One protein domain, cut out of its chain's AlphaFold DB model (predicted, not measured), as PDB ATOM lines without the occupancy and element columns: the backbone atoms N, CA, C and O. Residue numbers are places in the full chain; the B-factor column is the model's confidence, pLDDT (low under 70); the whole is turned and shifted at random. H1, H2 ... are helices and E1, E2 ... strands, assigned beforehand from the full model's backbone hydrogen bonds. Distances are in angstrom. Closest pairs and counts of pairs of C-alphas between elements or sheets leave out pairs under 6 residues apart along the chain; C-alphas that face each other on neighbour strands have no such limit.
ATOM      1  N   LEU A   8      55.185  37.216  -2.546       97.44
ATOM      2  CA  LEU A   8      54.020  38.024  -2.202       97.44
ATOM      3  C   LEU A   8      53.013  37.180  -1.409       97.44
ATOM      4  O   LEU A   8      52.871  35.983  -1.643       97.44
ATOM      5  N   ILE A   9      52.283  37.830  -0.504       98.19
ATOM      6  CA  ILE A   9      51.063  37.291   0.108       98.19
ATOM      7  C   ILE A   9      49.925  38.192  -0.353       98.19
ATOM      8  O   ILE A   9      50.001  39.409  -0.161       98.19
ATOM      9  N   PHE A  10      48.899  37.623  -0.980       98.12
ATOM     10  CA  PHE A  10      47.776  38.411  -1.479       98.12
ATOM     11  C   PHE A  10      46.654  38.445  -0.442       98.12
ATOM     12  O   PHE A  10      46.168  37.399  -0.023       98.12
ATOM     13  N   CYS A  11      46.230  39.635  -0.018       97.50
ATOM     14  CA  CYS A  11      45.143  39.783   0.949       97.50
ATOM     15  C   CYS A  11      43.831  40.132   0.243       97.50
ATOM     16  O   CYS A  11      43.796  41.057  -0.567       97.50
ATOM     17  N   HIS A  12      42.743  39.437   0.578       95.81
ATOM     18  CA  HIS A  12      41.432  39.668  -0.034       95.81
ATOM     19  C   HIS A  12      40.288  39.502   0.976       95.81
ATOM     20  O   HIS A  12      40.420  38.801   1.971       95.81
ATOM     21  N   GLN A  13      39.149  40.150   0.742       95.38
ATOM     22  CA  GLN A  13      37.920  39.904   1.497       95.38
ATOM     23  C   GLN A  13      36.913  39.247   0.553       95.38
ATOM     24  O   GLN A  13      36.535  39.896  -0.426       95.38
ATOM     25  N   PRO A  14      36.452  38.015   0.834       90.12
ATOM     26  CA  PRO A  14      35.497  37.335  -0.030       90.12
ATOM     27  C   PRO A  14      34.239  38.177  -0.242       90.12
ATOM     28  O   PRO A  14      33.774  38.862   0.674       90.12
ATOM     29  N   ASN A  15      33.688  38.117  -1.455       87.25
ATOM     30  CA  ASN A  15      32.516  38.876  -1.910       87.25
ATOM     31  C   ASN A  15      32.716  40.394  -2.056       87.25
ATOM     32  O   ASN A  15      31.764  41.099  -2.402       87.25
ATOM     33  N   ARG A  16      33.923  40.930  -1.835       92.69
ATOM     34  CA  ARG A  16      34.194  42.338  -2.138       92.69
ATOM     35  C   ARG A  16      34.288  42.524  -3.650       92.69
ATOM     36  O   ARG A  16      35.239  42.074  -4.277       92.69
ATOM     37  N   THR A  17      33.312  43.218  -4.229       93.56
ATOM     38  CA  THR A  17      33.211  43.443  -5.684       93.56
ATOM     39  C   THR A  17      33.661  44.834  -6.123       93.56
ATOM     40  O   THR A  17      33.818  45.084  -7.318       93.56
ATOM     41  N   GLN A  18      33.875  45.752  -5.177       96.06
ATOM     42  CA  GLN A  18      34.256  47.133  -5.454       96.06
ATOM     43  C   GLN A  18      35.066  47.759  -4.311       96.06
ATOM     44  O   GLN A  18      35.101  47.269  -3.177       96.06
ATOM     45  N   ILE A  19      35.721  48.868  -4.630       95.31
ATOM     46  CA  ILE A  19      36.316  49.790  -3.664       95.31
ATOM     47  C   ILE A  19      35.192  50.455  -2.849       95.31
ATOM     48  O   ILE A  19      34.117  50.729  -3.384       95.31
ATOM     49  N   GLU A  20      35.404  50.652  -1.545       92.25
ATOM     50  CA  GLU A  20      34.362  51.175  -0.640       92.25
ATOM     51  C   GLU A  20      34.246  52.702  -0.736       92.25
ATOM     52  O   GLU A  20      33.249  53.294  -0.329       92.25
ATOM     53  N   GLU A  21      35.254  53.338  -1.319       94.06
ATOM     54  CA  GLU A  21      35.343  54.761  -1.558       94.06
ATOM     55  C   GLU A  21      34.823  55.137  -2.960       94.06
ATOM     56  O   GLU A  21      35.053  54.406  -3.932       94.06
ATOM     57  N   PRO A  22      34.168  56.306  -3.116       95.12
ATOM     58  CA  PRO A  22      33.831  56.851  -4.428       95.12
ATOM     59  C   PRO A  22      35.069  56.906  -5.346       95.12
ATOM     60  O   PRO A  22      36.133  57.334  -4.895       95.12
ATOM     61  N   PRO A  23      34.965  56.512  -6.628       95.12
ATOM     62  CA  PRO A  23      33.738  56.277  -7.395       95.12
ATOM     63  C   PRO A  23      33.179  54.838  -7.324       95.12
ATOM     64  O   PRO A  23      32.424  54.453  -8.212       95.12
ATOM     65  N   PHE A  24      33.515  54.048  -6.296       94.62
ATOM     66  CA  PHE A  24      33.095  52.647  -6.139       94.62
ATOM     67  C   PHE A  24      33.560  51.757  -7.295       94.62
ATOM     68  O   PHE A  24      32.806  50.971  -7.868       94.62
ATOM     69  N   THR A  25      34.826  51.920  -7.671       96.69
ATOM     70  CA  THR A  25      35.431  51.186  -8.781       96.69
ATOM     71  C   THR A  25      35.301  49.683  -8.559       96.69
ATOM     72  O   THR A  25      35.705  49.174  -7.512       96.69
ATOM     73  N   LYS A  26      34.760  48.972  -9.556       96.94
ATOM     74  CA  LYS A  26      34.702  47.509  -9.543       96.94
ATOM     75  C   LYS A  26      36.106  46.928  -9.480       96.94
ATOM     76  O   LYS A  26      37.005  47.392 -10.181       96.94
ATOM     77  N   LEU A  27      36.266  45.906  -8.652       95.56
ATOM     78  CA  LEU A  27      37.501  45.146  -8.611       95.56
ATOM     79  C   LEU A  27      37.578  44.230  -9.844       95.56
ATOM     80  O   LEU A  27      36.550  43.674 -10.241       95.56
ATOM     81  N   PRO A  28      38.769  44.073 -10.450       95.50
ATOM     82  CA  PRO A  28      39.035  42.969 -11.366       95.50
ATOM     83  C   PRO A  28      38.848  41.617 -10.667       95.50
ATOM     84  O   PRO A  28      38.717  41.552  -9.440       95.50
ATOM     85  N   SER A  29      38.874  40.529 -11.436       93.94
ATOM     86  CA  SER A  29      38.912  39.183 -10.856       93.94
ATOM     87  C   SER A  29      40.151  38.994  -9.973       93.94
ATOM     88  O   SER A  29      41.170  39.675 -10.133       93.94
ATOM     89  N   LEU A  30      40.082  38.054  -9.028       93.94
ATOM     90  CA  LEU A  30      41.214  37.769  -8.150       93.94
ATOM     91  C   LEU A  30      42.443  37.306  -8.945       93.94
ATOM     92  O   LEU A  30      43.549  37.756  -8.648       93.94
ATOM     93  N   ILE A  31      42.240  36.504  -9.995       95.75
ATOM     94  CA  ILE A  31      43.297  36.070 -10.920       95.75
ATOM     95  C   ILE A  31      43.967  37.276 -11.587       95.75
ATOM     96  O   ILE A  31      45.184  37.425 -11.492       95.75
ATOM     97  N   GLU A  32      43.194  38.177 -12.202       96.69
ATOM     98  CA  GLU A  32      43.749  39.365 -12.872       96.69
ATOM     99  C   GLU A  32      44.539  40.245 -11.899       96.69
ATOM    100  O   GLU A  32      45.590  40.793 -12.249       96.69
ATOM    101  N   MET A  33      44.054  40.384 -10.662       96.44
ATOM    102  CA  MET A  33      44.780  41.112  -9.629       96.44
ATOM    103  C   MET A  33      46.101  40.410  -9.288       96.44
ATOM    104  O   MET A  33      47.147  41.056  -9.333       96.44
ATOM    105  N   VAL A  34      46.093  39.105  -9.005       97.00
ATOM    106  CA  VAL A  34      47.309  38.317  -8.729       97.00
ATOM    107  C   VAL A  34      48.333  38.480  -9.857       97.00
ATOM    108  O   VAL A  34      49.464  38.900  -9.602       97.00
ATOM    109  N   GLU A  35      47.924  38.255 -11.105       96.94
ATOM    110  CA  GLU A  35      48.788  38.383 -12.283       96.94
ATOM    111  C   GLU A  35      49.370  39.793 -12.428       96.94
ATOM    112  O   GLU A  35      50.557  39.959 -12.729       96.94
ATOM    113  N   THR A  36      48.559  40.822 -12.168       97.25
ATOM    114  CA  THR A  36      48.999  42.220 -12.218       97.25
ATOM    115  C   THR A  36      50.095  42.490 -11.190       97.25
ATOM    116  O   THR A  36      51.123  43.085 -11.522       97.25
ATOM    117  N   TYR A  37      49.925  42.043  -9.944       96.31
ATOM    118  CA  TYR A  37      50.920  42.278  -8.895       96.31
ATOM    119  C   TYR A  37      52.224  41.514  -9.146       96.31
ATOM    120  O   TYR A  37      53.306  42.082  -8.969       96.31
ATOM    121  N   GLU A  38      52.154  40.272  -9.628       96.25
ATOM    122  CA  GLU A  38      53.344  39.519 -10.041       96.25
ATOM    123  C   GLU A  38      54.058  40.182 -11.226       96.25
ATOM    124  O   GLU A  38      55.287  40.304 -11.238       96.25
ATOM    125  N   HIS A  39      53.295  40.668 -12.213       96.12
ATOM    126  CA  HIS A  39      53.842  41.394 -13.353       96.12
ATOM    127  C   HIS A  39      54.616  42.635 -12.909       96.12
ATOM    128  O   HIS A  39      55.703  42.904 -13.421       96.12
ATOM    129  N   LEU A  40      54.075  43.388 -11.951       94.50
ATOM    130  CA  LEU A  40      54.736  44.569 -11.406       94.50
ATOM    131  C   LEU A  40      55.973  44.198 -10.576       94.50
ATOM    132  O   LEU A  40      56.980  44.900 -10.634       94.50
ATOM    133  N   ALA A  41      55.957  43.086  -9.838       93.62
ATOM    134  CA  ALA A  41      57.093  42.673  -9.014       93.62
ATOM    135  C   ALA A  41      58.307  42.175  -9.827       93.62
ATOM    136  O   ALA A  41      59.440  42.263  -9.355       93.62
ATOM    137  N   ARG A  42      58.105  41.708 -11.068       91.75
ATOM    138  CA  ARG A  42      59.112  40.930 -11.815       91.75
ATOM    139  C   ARG A  42      60.414  41.631 -12.200       91.75
ATOM    140  O   ARG A  42      61.375  40.953 -12.541       91.75
ATOM    141  N   PHE A  43      60.454  42.962 -12.199       89.88
ATOM    142  CA  PHE A  43      61.536  43.706 -12.856       89.88
ATOM    143  C   PHE A  43      62.892  43.637 -12.145       89.88
ATOM    144  O   PHE A  43      63.917  43.667 -12.816       89.88
ATOM    145  N   LEU A  44      62.910  43.576 -10.811       89.38
ATOM    146  CA  LEU A  44      64.158  43.538 -10.034       89.38
ATOM    147  C   LEU A  44      64.430  42.148  -9.459       89.38
ATOM    148  O   LEU A  44      65.536  41.630  -9.560       89.38
ATOM    149  N   ARG A  45      63.404  41.557  -8.851       89.12
ATOM    150  CA  ARG A  45      63.417  40.206  -8.305       89.12
ATOM    151  C   ARG A  45      62.030  39.620  -8.545       89.12
ATOM    152  O   ARG A  45      61.086  40.112  -7.930       89.12
ATOM    153  N   PRO A  46      61.878  38.651  -9.466       90.69
ATOM    154  CA  PRO A  46      60.609  37.969  -9.669       90.69
ATOM    155  C   PRO A  46      60.053  37.437  -8.356       90.69
ATOM    156  O   PRO A  46      60.698  36.630  -7.699       90.69
ATOM    157  N   ALA A  47      58.868  37.919  -7.995       95.06
ATOM    158  CA  ALA A  47      58.144  37.503  -6.807       95.06
ATOM    159  C   ALA A  47      56.772  36.998  -7.240       95.06
ATOM    160  O   ALA A  47      56.027  37.712  -7.918       95.06
ATOM    161  N   LYS A  48      56.470  35.763  -6.856       96.75
ATOM    162  CA  LYS A  48      55.171  35.128  -7.068       96.75
ATOM    163  C   LYS A  48      54.314  35.255  -5.816       96.75
ATOM    164  O   LYS A  48      54.841  35.439  -4.716       96.75
ATOM    165  N   VAL A  49      52.998  35.154  -5.971       98.12
ATOM    166  CA  VAL A  49      52.090  35.014  -4.831       98.12
ATOM    167  C   VAL A  49      52.246  33.603  -4.268       98.12
ATOM    168  O   VAL A  49      51.865  32.627  -4.904       98.12
ATOM    169  N   ALA A  50      52.838  33.494  -3.079       98.19
ATOM    170  CA  ALA A  50      53.072  32.209  -2.423       98.19
ATOM    171  C   ALA A  50      51.815  31.682  -1.719       98.19
ATOM    172  O   ALA A  50      51.629  30.472  -1.604       98.19
ATOM    173  N   CYS A  51      50.971  32.589  -1.228       98.56
ATOM    174  CA  CYS A  51      49.709  32.257  -0.586       98.56
ATOM    175  C   CYS A  51      48.731  33.446  -0.589       98.56
ATOM    176  O   CYS A  51      49.132  34.605  -0.761       98.56
ATOM    177  N   ILE A  52      47.444  33.158  -0.391       98.62
ATOM    178  CA  ILE A  52      46.365  34.145  -0.295       98.62
ATOM    179  C   ILE A  52      45.787  34.113   1.123       98.62
ATOM    180  O   ILE A  52      45.336  33.082   1.616       98.62
ATOM    181  N   SER A  53      45.789  35.266   1.789       98.38
ATOM    182  CA  SER A  53      45.141  35.446   3.085       98.38
ATOM    183  C   SER A  53      43.788  36.106   2.875       98.38
ATOM    184  O   SER A  53      43.714  37.296   2.560       98.38
ATOM    185  N   ILE A  54      42.708  35.366   3.096       97.75
ATOM    186  CA  ILE A  54      41.364  35.923   2.995       97.75
ATOM    187  C   ILE A  54      40.828  36.344   4.361       97.75
ATOM    188  O   ILE A  54      41.070  35.693   5.370       97.75
ATOM    189  N   ASN A  55      40.096  37.450   4.399       97.06
ATOM    190  CA  ASN A  55      39.412  37.938   5.589       97.06
ATOM    191  C   ASN A  55      37.949  37.488   5.545       97.06
ATOM    192  O   ASN A  55      37.129  38.131   4.894       97.06
ATOM    193  N   THR A  56      37.609  36.409   6.249       96.94
ATOM    194  CA  THR A  56      36.240  35.861   6.268       96.94
ATOM    195  C   THR A  56      35.360  36.475   7.360       96.94
ATOM    196  O   THR A  56      34.304  35.941   7.702       96.94
ATOM    197  N   ARG A  57      35.766  37.615   7.936       94.81
ATOM    198  CA  ARG A  57      35.004  38.286   8.990       94.81
ATOM    199  C   ARG A  57      33.567  38.557   8.540       94.81
ATOM    200  O   ARG A  57      33.328  39.223   7.540       94.81
ATOM    201  N   GLY A  58      32.619  38.101   9.357       92.31
ATOM    202  CA  GLY A  58      31.187  38.252   9.095       92.31
ATOM    203  C   GLY A  58      30.574  37.123   8.266       92.31
ATOM    204  O   GLY A  58      29.368  37.155   8.046       92.31
ATOM    205  N   LEU A  59      31.361  36.129   7.843       95.44
ATOM    206  CA  LEU A  59      30.858  34.901   7.231       95.44
ATOM    207  C   LEU A  59      30.666  33.806   8.285       95.44
ATOM    208  O   LEU A  59      31.417  33.713   9.258       95.44
ATOM    209  N   ASP A  60      29.682  32.940   8.055       95.75
ATOM    210  CA  ASP A  60      29.548  31.692   8.802       95.75
ATOM    211  C   ASP A  60      30.712  30.747   8.492       95.75
ATOM    212  O   ASP A  60      31.268  30.763   7.395       95.75
ATOM    213  N   LYS A  61      31.060  29.865   9.436       94.44
ATOM    214  CA  LYS A  61      32.225  28.966   9.311       94.44
ATOM    215  C   LYS A  61      32.208  28.103   8.047       94.44
ATOM    216  O   LYS A  61      33.257  27.879   7.447       94.44
ATOM    217  N   ASP A  62      31.039  27.612   7.649       96.19
ATOM    218  CA  ASP A  62      30.912  26.784   6.447       96.19
ATOM    219  C   ASP A  62      31.059  27.611   5.169       96.19
ATOM    220  O   ASP A  62      31.726  27.170   4.237       96.19
ATOM    221  N   VAL A  63      30.536  28.841   5.164       96.25
ATOM    222  CA  VAL A  63      30.697  29.791   4.054       96.25
ATOM    223  C   VAL A  63      32.151  30.245   3.935       96.25
ATOM    224  O   VAL A  63      32.693  30.284   2.836       96.25
ATOM    225  N   ALA A  64      32.807  30.531   5.062       96.50
ATOM    226  CA  ALA A  64      34.223  30.876   5.119       96.50
ATOM    227  C   ALA A  64      35.084  29.762   4.512       96.50
ATOM    228  O   ALA A  64      35.880  30.011   3.614       96.50
ATOM    229  N   ARG A  65      34.873  28.517   4.947       96.25
ATOM    230  CA  ARG A  65      35.596  27.350   4.427       96.25
ATOM    231  C   ARG A  65      35.322  27.092   2.948       96.25
ATOM    232  O   ARG A  65      36.246  26.735   2.227       96.25
ATOM    233  N   TRP A  66      34.083  27.282   2.498       97.00
ATOM    234  CA  TRP A  66      33.752  27.182   1.080       97.00
ATOM    235  C   TRP A  66      34.500  28.238   0.255       97.00
ATOM    236  O   TRP A  66      35.151  27.872  -0.714       97.00
ATOM    237  N   ALA A  67      34.513  29.500   0.696       96.94
ATOM    238  CA  ALA A  67      35.241  30.571   0.016       96.94
ATOM    239  C   ALA A  67      36.764  30.332  -0.021       96.94
ATOM    240  O   ALA A  67      37.406  30.636  -1.021       96.94
ATOM    241  N   ILE A  68      37.350  29.767   1.047       97.50
ATOM    242  CA  ILE A  68      38.769  29.363   1.061       97.50
ATOM    243  C   ILE A  68      39.041  28.329  -0.031       97.50
ATOM    244  O   ILE A  68      39.993  28.488  -0.791       97.50
ATOM    245  N   ASN A  69      38.214  27.284  -0.102       97.56
ATOM    246  CA  ASN A  69      38.398  26.204  -1.066       97.56
ATOM    247  C   ASN A  69      38.174  26.681  -2.503       97.56
ATOM    248  O   ASN A  69      38.976  26.358  -3.367       97.56
ATOM    249  N   GLU A  70      37.129  27.473  -2.751       96.81
ATOM    250  CA  GLU A  70      36.834  28.020  -4.079       96.81
ATOM    251  C   GLU A  70      37.998  28.876  -4.591       96.81
ATOM    252  O   GLU A  70      38.463  28.674  -5.709       96.81
ATOM    253  N   ILE A  71      38.527  29.776  -3.756       96.88
ATOM    254  CA  ILE A  71      39.663  30.625  -4.134       96.88
ATOM    255  C   ILE A  71      40.936  29.796  -4.337       96.88
ATOM    256  O   ILE A  71      41.693  30.056  -5.273       96.88
ATOM    257  N   GLU A  72      41.195  28.798  -3.487       97.56
ATOM    258  CA  GLU A  72      42.341  27.893  -3.649       97.56
ATOM    259  C   GLU A  72      42.254  27.096  -4.959       97.56
ATOM    260  O   GLU A  72      43.256  26.970  -5.660       97.56
ATOM    261  N   GLU A  73      41.064  26.611  -5.321       97.06
ATOM    262  CA  GLU A  73      40.808  25.898  -6.576       97.06
ATOM    263  C   GLU A  73      40.919  26.816  -7.801       97.06
ATOM    264  O   GLU A  73      41.556  26.446  -8.786       97.06
ATOM    265  N   GLU A  74      40.340  28.019  -7.740       94.62
ATOM    266  CA  GLU A  74      40.356  29.000  -8.832       94.62
ATOM    267  C   GLU A  74      41.777  29.497  -9.128       94.62
ATOM    268  O   GLU A  74      42.171  29.634 -10.287       94.62
ATOM    269  N   THR A  75      42.554  29.773  -8.080       95.19
ATOM    270  CA  THR A  75      43.883  30.386  -8.219       95.19
ATOM    271  C   THR A  75      45.015  29.365  -8.277       95.19
ATOM    272  O   THR A  75      46.103  29.688  -8.756       95.19
ATOM    273  N   GLY A  76      44.799  28.146  -7.773       96.25
ATOM    274  CA  GLY A  76      45.854  27.152  -7.570       96.25
ATOM    275  C   GLY A  76      46.877  27.552  -6.498       96.25
ATOM    276  O   GLY A  76      47.957  26.960  -6.430       96.25
ATOM    277  N   VAL A  77      46.570  28.566  -5.681       97.50
ATOM    278  CA  VAL A  77      47.465  29.126  -4.664       97.50
ATOM    279  C   VAL A  77      46.941  28.782  -3.264       97.50
ATOM    280  O   VAL A  77      45.753  28.980  -2.997       97.50
ATOM    281  N   PRO A  78      47.806  28.329  -2.329       98.38
ATOM    282  CA  PRO A  78      47.402  28.059  -0.953       98.38
ATOM    283  C   PRO A  78      46.674  29.246  -0.316       98.38
ATOM    284  O   PRO A  78      47.221  30.345  -0.218       98.38
ATOM    285  N   THR A  79      45.449  29.012   0.139       98.62
ATOM    286  CA  THR A  79      44.527  30.024   0.651       98.62
ATOM    287  C   THR A  79      44.049  29.668   2.054       98.62
ATOM    288  O   THR A  79      43.915  28.498   2.422       98.62
ATOM    289  N   GLY A  80      43.807  30.684   2.875       98.38
ATOM    290  CA  GLY A  80      43.313  30.510   4.236       98.38
ATOM    291  C   GLY A  80      43.014  31.836   4.916       98.38
ATOM    292  O   GLY A  80      43.299  32.904   4.373       98.38
ATOM    293  N   ASP A  81      42.462  31.769   6.119       98.19
ATOM    294  CA  ASP A  81      42.208  32.932   6.962       98.19
ATOM    295  C   ASP A  81      43.051  32.875   8.246       98.19
ATOM    296  O   ASP A  81      42.850  32.044   9.139       98.19
ATOM    297  N   VAL A  82      44.004  33.805   8.360       97.44
ATOM    298  CA  VAL A  82      44.897  33.917   9.525       97.44
ATOM    299  C   VAL A  82      44.149  34.175  10.833       97.44
ATOM    300  O   VAL A  82      44.632  33.767  11.889       97.44
ATOM    301  N   PHE A  83      42.968  34.800  10.788       94.88
ATOM    302  CA  PHE A  83      42.131  35.008  11.970       94.88
ATOM    303  C   PHE A  83      41.373  33.743  12.388       94.88
ATOM    304  O   PHE A  83      40.954  33.649  13.540       94.88
ATOM    305  N   ASN A  84      41.237  32.761  11.492       94.38
ATOM    306  CA  ASN A  84      40.545  31.493  11.741       94.38
ATOM    307  C   ASN A  84      41.486  30.281  11.850       94.38
ATOM    308  O   ASN A  84      41.034  29.139  11.829       94.38
ATOM    309  N   GLY A  85      42.782  30.523  12.063       95.19
ATOM    310  CA  GLY A  85      43.749  29.479  12.410       95.19
ATOM    311  C   GLY A  85      44.558  28.925  11.240       95.19
ATOM    312  O   GLY A  85      45.371  28.033  11.465       95.19
ATOM    313  N   ASP A  86      44.428  29.479  10.033       98.06
ATOM    314  CA  ASP A  86      45.173  29.002   8.855       98.06
ATOM    315  C   ASP A  86      46.585  29.592   8.735       98.06
ATOM    316  O   ASP A  86      47.320  29.278   7.798       98.06
ATOM    317  N   ALA A  87      47.018  30.418   9.694       98.19
ATOM    318  CA  ALA A  87      48.366  30.985   9.696       98.19
ATOM    319  C   ALA A  87      49.484  29.927   9.529       98.19
ATOM    320  O   ALA A  87      50.394  30.175   8.737       98.19
ATOM    321  N   PRO A  88      49.433  28.733  10.166       98.56
ATOM    322  CA  PRO A  88      50.421  27.681   9.923       98.56
ATOM    323  C   PRO A  88      50.428  27.156   8.478       98.56
ATOM    324  O   PRO A  88      51.505  26.927   7.935       98.56
ATOM    325  N   LYS A  89      49.255  27.009   7.837       98.06
ATOM    326  CA  LYS A  89      49.132  26.589   6.427       98.06
ATOM    327  C   LYS A  89      49.781  27.617   5.499       98.06
ATOM    328  O   LYS A  89      50.594  27.260   4.649       98.06
ATOM    329  N   LEU A  90      49.460  28.897   5.694       98.56
ATOM    330  CA  LEU A  90      49.987  29.990   4.869       98.56
ATOM    331  C   LEU A  90      51.487  30.208   5.082       98.56
ATOM    332  O   LEU A  90      52.208  30.506   4.131       98.56
ATOM    333  N   TRP A  91      51.969  30.024   6.313       98.38
ATOM    334  CA  TRP A  91      53.395  30.066   6.613       98.38
ATOM    335  C   TRP A  91      54.158  28.917   5.951       98.38
ATOM    336  O   TRP A  91      55.217  29.162   5.381       98.38
ATOM    337  N   ALA A  92      53.629  27.689   5.988       98.31
ATOM    338  CA  ALA A  92      54.249  26.551   5.311       98.31
ATOM    339  C   ALA A  92      54.393  26.816   3.804       98.31
ATOM    340  O   ALA A  92      55.494  26.712   3.275       98.31
ATOM    341  N   ALA A  93      53.325  27.290   3.152       98.12
ATOM    342  CA  ALA A  93      53.348  27.658   1.736       98.12
ATOM    343  C   ALA A  93      54.408  28.728   1.412       98.12
ATOM    344  O   ALA A  93      55.167  28.590   0.451       98.12
ATOM    345  N   LEU A  94      54.501  29.781   2.231       97.94
ATOM    346  CA  LEU A  94      55.516  30.821   2.062       97.94
ATOM    347  C   LEU A  94      56.933  30.277   2.281       97.94
ATOM    348  O   LEU A  94      57.834  30.575   1.500       97.94
ATOM    349  N   SER A  95      57.138  29.490   3.337       97.81
ATOM    350  CA  SER A  95      58.431  28.891   3.667       97.81
ATOM    351  C   SER A  95      58.920  27.974   2.546       97.81
ATOM    352  O   SER A  95      60.080  28.074   2.146       97.81
ATOM    353  N   ASP A  96      58.041  27.130   2.005       96.69
ATOM    354  CA  ASP A  96      58.353  26.244   0.883       96.69
ATOM    355  C   ASP A  96      58.688  27.052  -0.376       96.69
ATOM    356  O   ASP A  96      59.691  26.786  -1.041       96.69
ATOM    357  N   HIS A  97      57.921  28.108  -0.664       95.00
ATOM    358  CA  HIS A  97      58.195  29.007  -1.783       95.00
ATOM    359  C   HIS A  97      59.587  29.654  -1.687       95.00
ATOM    360  O   HIS A  97      60.356  29.645  -2.649       95.00
ATOM    361  N   LEU A  98      59.939  30.175  -0.509       94.25
ATOM    362  CA  LEU A  98      61.243  30.795  -0.253       94.25
ATOM    363  C   LEU A  98      62.399  29.783  -0.258       94.25
ATOM    364  O   LEU A  98      63.549  30.169  -0.468       94.25
ATOM    365  N   ALA A  99      62.130  28.502  -0.008       93.06
ATOM    366  CA  ALA A  99      63.129  27.445  -0.126       93.06
ATOM    367  C   ALA A  99      63.409  27.074  -1.593       93.06
ATOM    368  O   ALA A  99      64.557  26.799  -1.929       93.06
ATOM    369  N   LEU A 100      62.385  27.103  -2.457       82.56
ATOM    370  CA  LEU A 100      62.493  26.810  -3.896       82.56
ATOM    371  C   LEU A 100      63.141  27.942  -4.706       82.56
ATOM    372  O   LEU A 100      63.692  27.690  -5.773       82.56
ATOM    373  N   GLY A 101      63.048  29.184  -4.223       68.31
ATOM    374  CA  GLY A 101      63.642  30.366  -4.859       68.31
ATOM    375  C   GLY A 101      65.142  30.568  -4.599       68.31
ATOM    376  O   GLY A 101      65.677  31.598  -5.014       68.31
ATOM    377  N   ARG A 102      65.803  29.633  -3.901       54.72
ATOM    378  CA  ARG A 102      67.258  29.628  -3.671       54.72
ATOM    379  C   ARG A 102      68.013  28.841  -4.731       54.72
ATOM    380  O   ARG A 102      67.486  27.804  -5.184       54.72
TER     381      ARG A 102
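What this domain is: This is residues 8 to 102 of the 102 residues of the protein "DUF1611 domain-containing protein" of Actinobacteria bacterium (UniProt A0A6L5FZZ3). Two short parallel strands, E1 and E2, lie side by side in the middle, with helix H1 over one face of this pair, helix H3 on the opposite face beside E2, and helix H2 off the end of E2, toward the same face as H1. H3 packs along E2, H2 reaches the end of E2 near Ile 54, and the long loop of residues 13 to 29 swings out before H1. The printed part has 95 residues with three named helices and two named strands, in the order E1, H1, E2, H2, H3; the sheet's order is E1, E2, parallel, and the class is mixed, helices and strands. The whole is compact, with a radius of gyration of the C-alphas of 14.1 A and spans of 39 by 33 by 20 A.

How they stand to each other: Start at the sheet, where E1, residues 8 to 12, and E2, residues 48 to 54, are parallel neighbours at 28 degrees. Look there for N 8 and O 48, 2.8 A apart, and N 53 and O 10, 2.8 A apart, both within hydrogen-bond range. Beside E2, its residues 52 to 53 also pair, parallel, with residues 79 to 80, a stretch too short to be named. With H1, residues 30 to 41, the two strands form a strand-helix-strand unit, two parallel neighbour strands with a helix between them in the chain, and its crossover is right-handed. The closest C-alphas of H1 and E2 are those of Glu 38 and Lys 48, 5.6 A apart; those of H1 and E1 are Val 34 and Phe 10, 7.3 A apart. Now find H3, residues 87 to 100: its closest C-alpha to E2 is that of Leu 94, 5.3 A from that of Ala 50, and H3 and E1 are near each other, with 5 pairs of C-alphas within 10 A. H2, residues 61 to 75, comes closest to E2 where the C-alphas of Ile 68 and Ile 54 are 7.3 A apart. H1 and H2 only just touch, only at their ends, with 3 pairs of C-alphas within 8 A; the closest are Ile 31 and Thr 75, 6.3 A. H1 and H2 run the same way at a steep tilt of 55 degrees. H3 is apart from H1 and from H2, and E1 is apart from H2. In H1, H2 and H3 every O i to N i+4 pair is within hydrogen-bond range.

Where its parts are: Find C-alpha 8 at (54.020, 38.024, -2.202); from there E1 runs 12.9 A to C-alpha 12. E2, residues 48 to 54, spans 17.1 A. H1, residues 30 to 41, spans 16.6 A. H2, residues 61 to 75, begins at C-alpha 61 at (32.225, 28.966, 9.311) and spans 21.1 A. H3, residues 87 to 100, spans 20.0 A and ends at C-alpha 100 at (62.493, 26.810, -3.896).

The domain as a whole: The two C-alphas farthest apart are those of Pro 22 and Arg 102, 43.1 A. The links from E1 to H1, 17 residues, and from H2 to H3, 11 residues, are long. The printed part has no cut, and it ends at Arg 102, the chain's last residue. The mean pLDDT of the printed part is 95.0, and residues 101 to 102 are under 70.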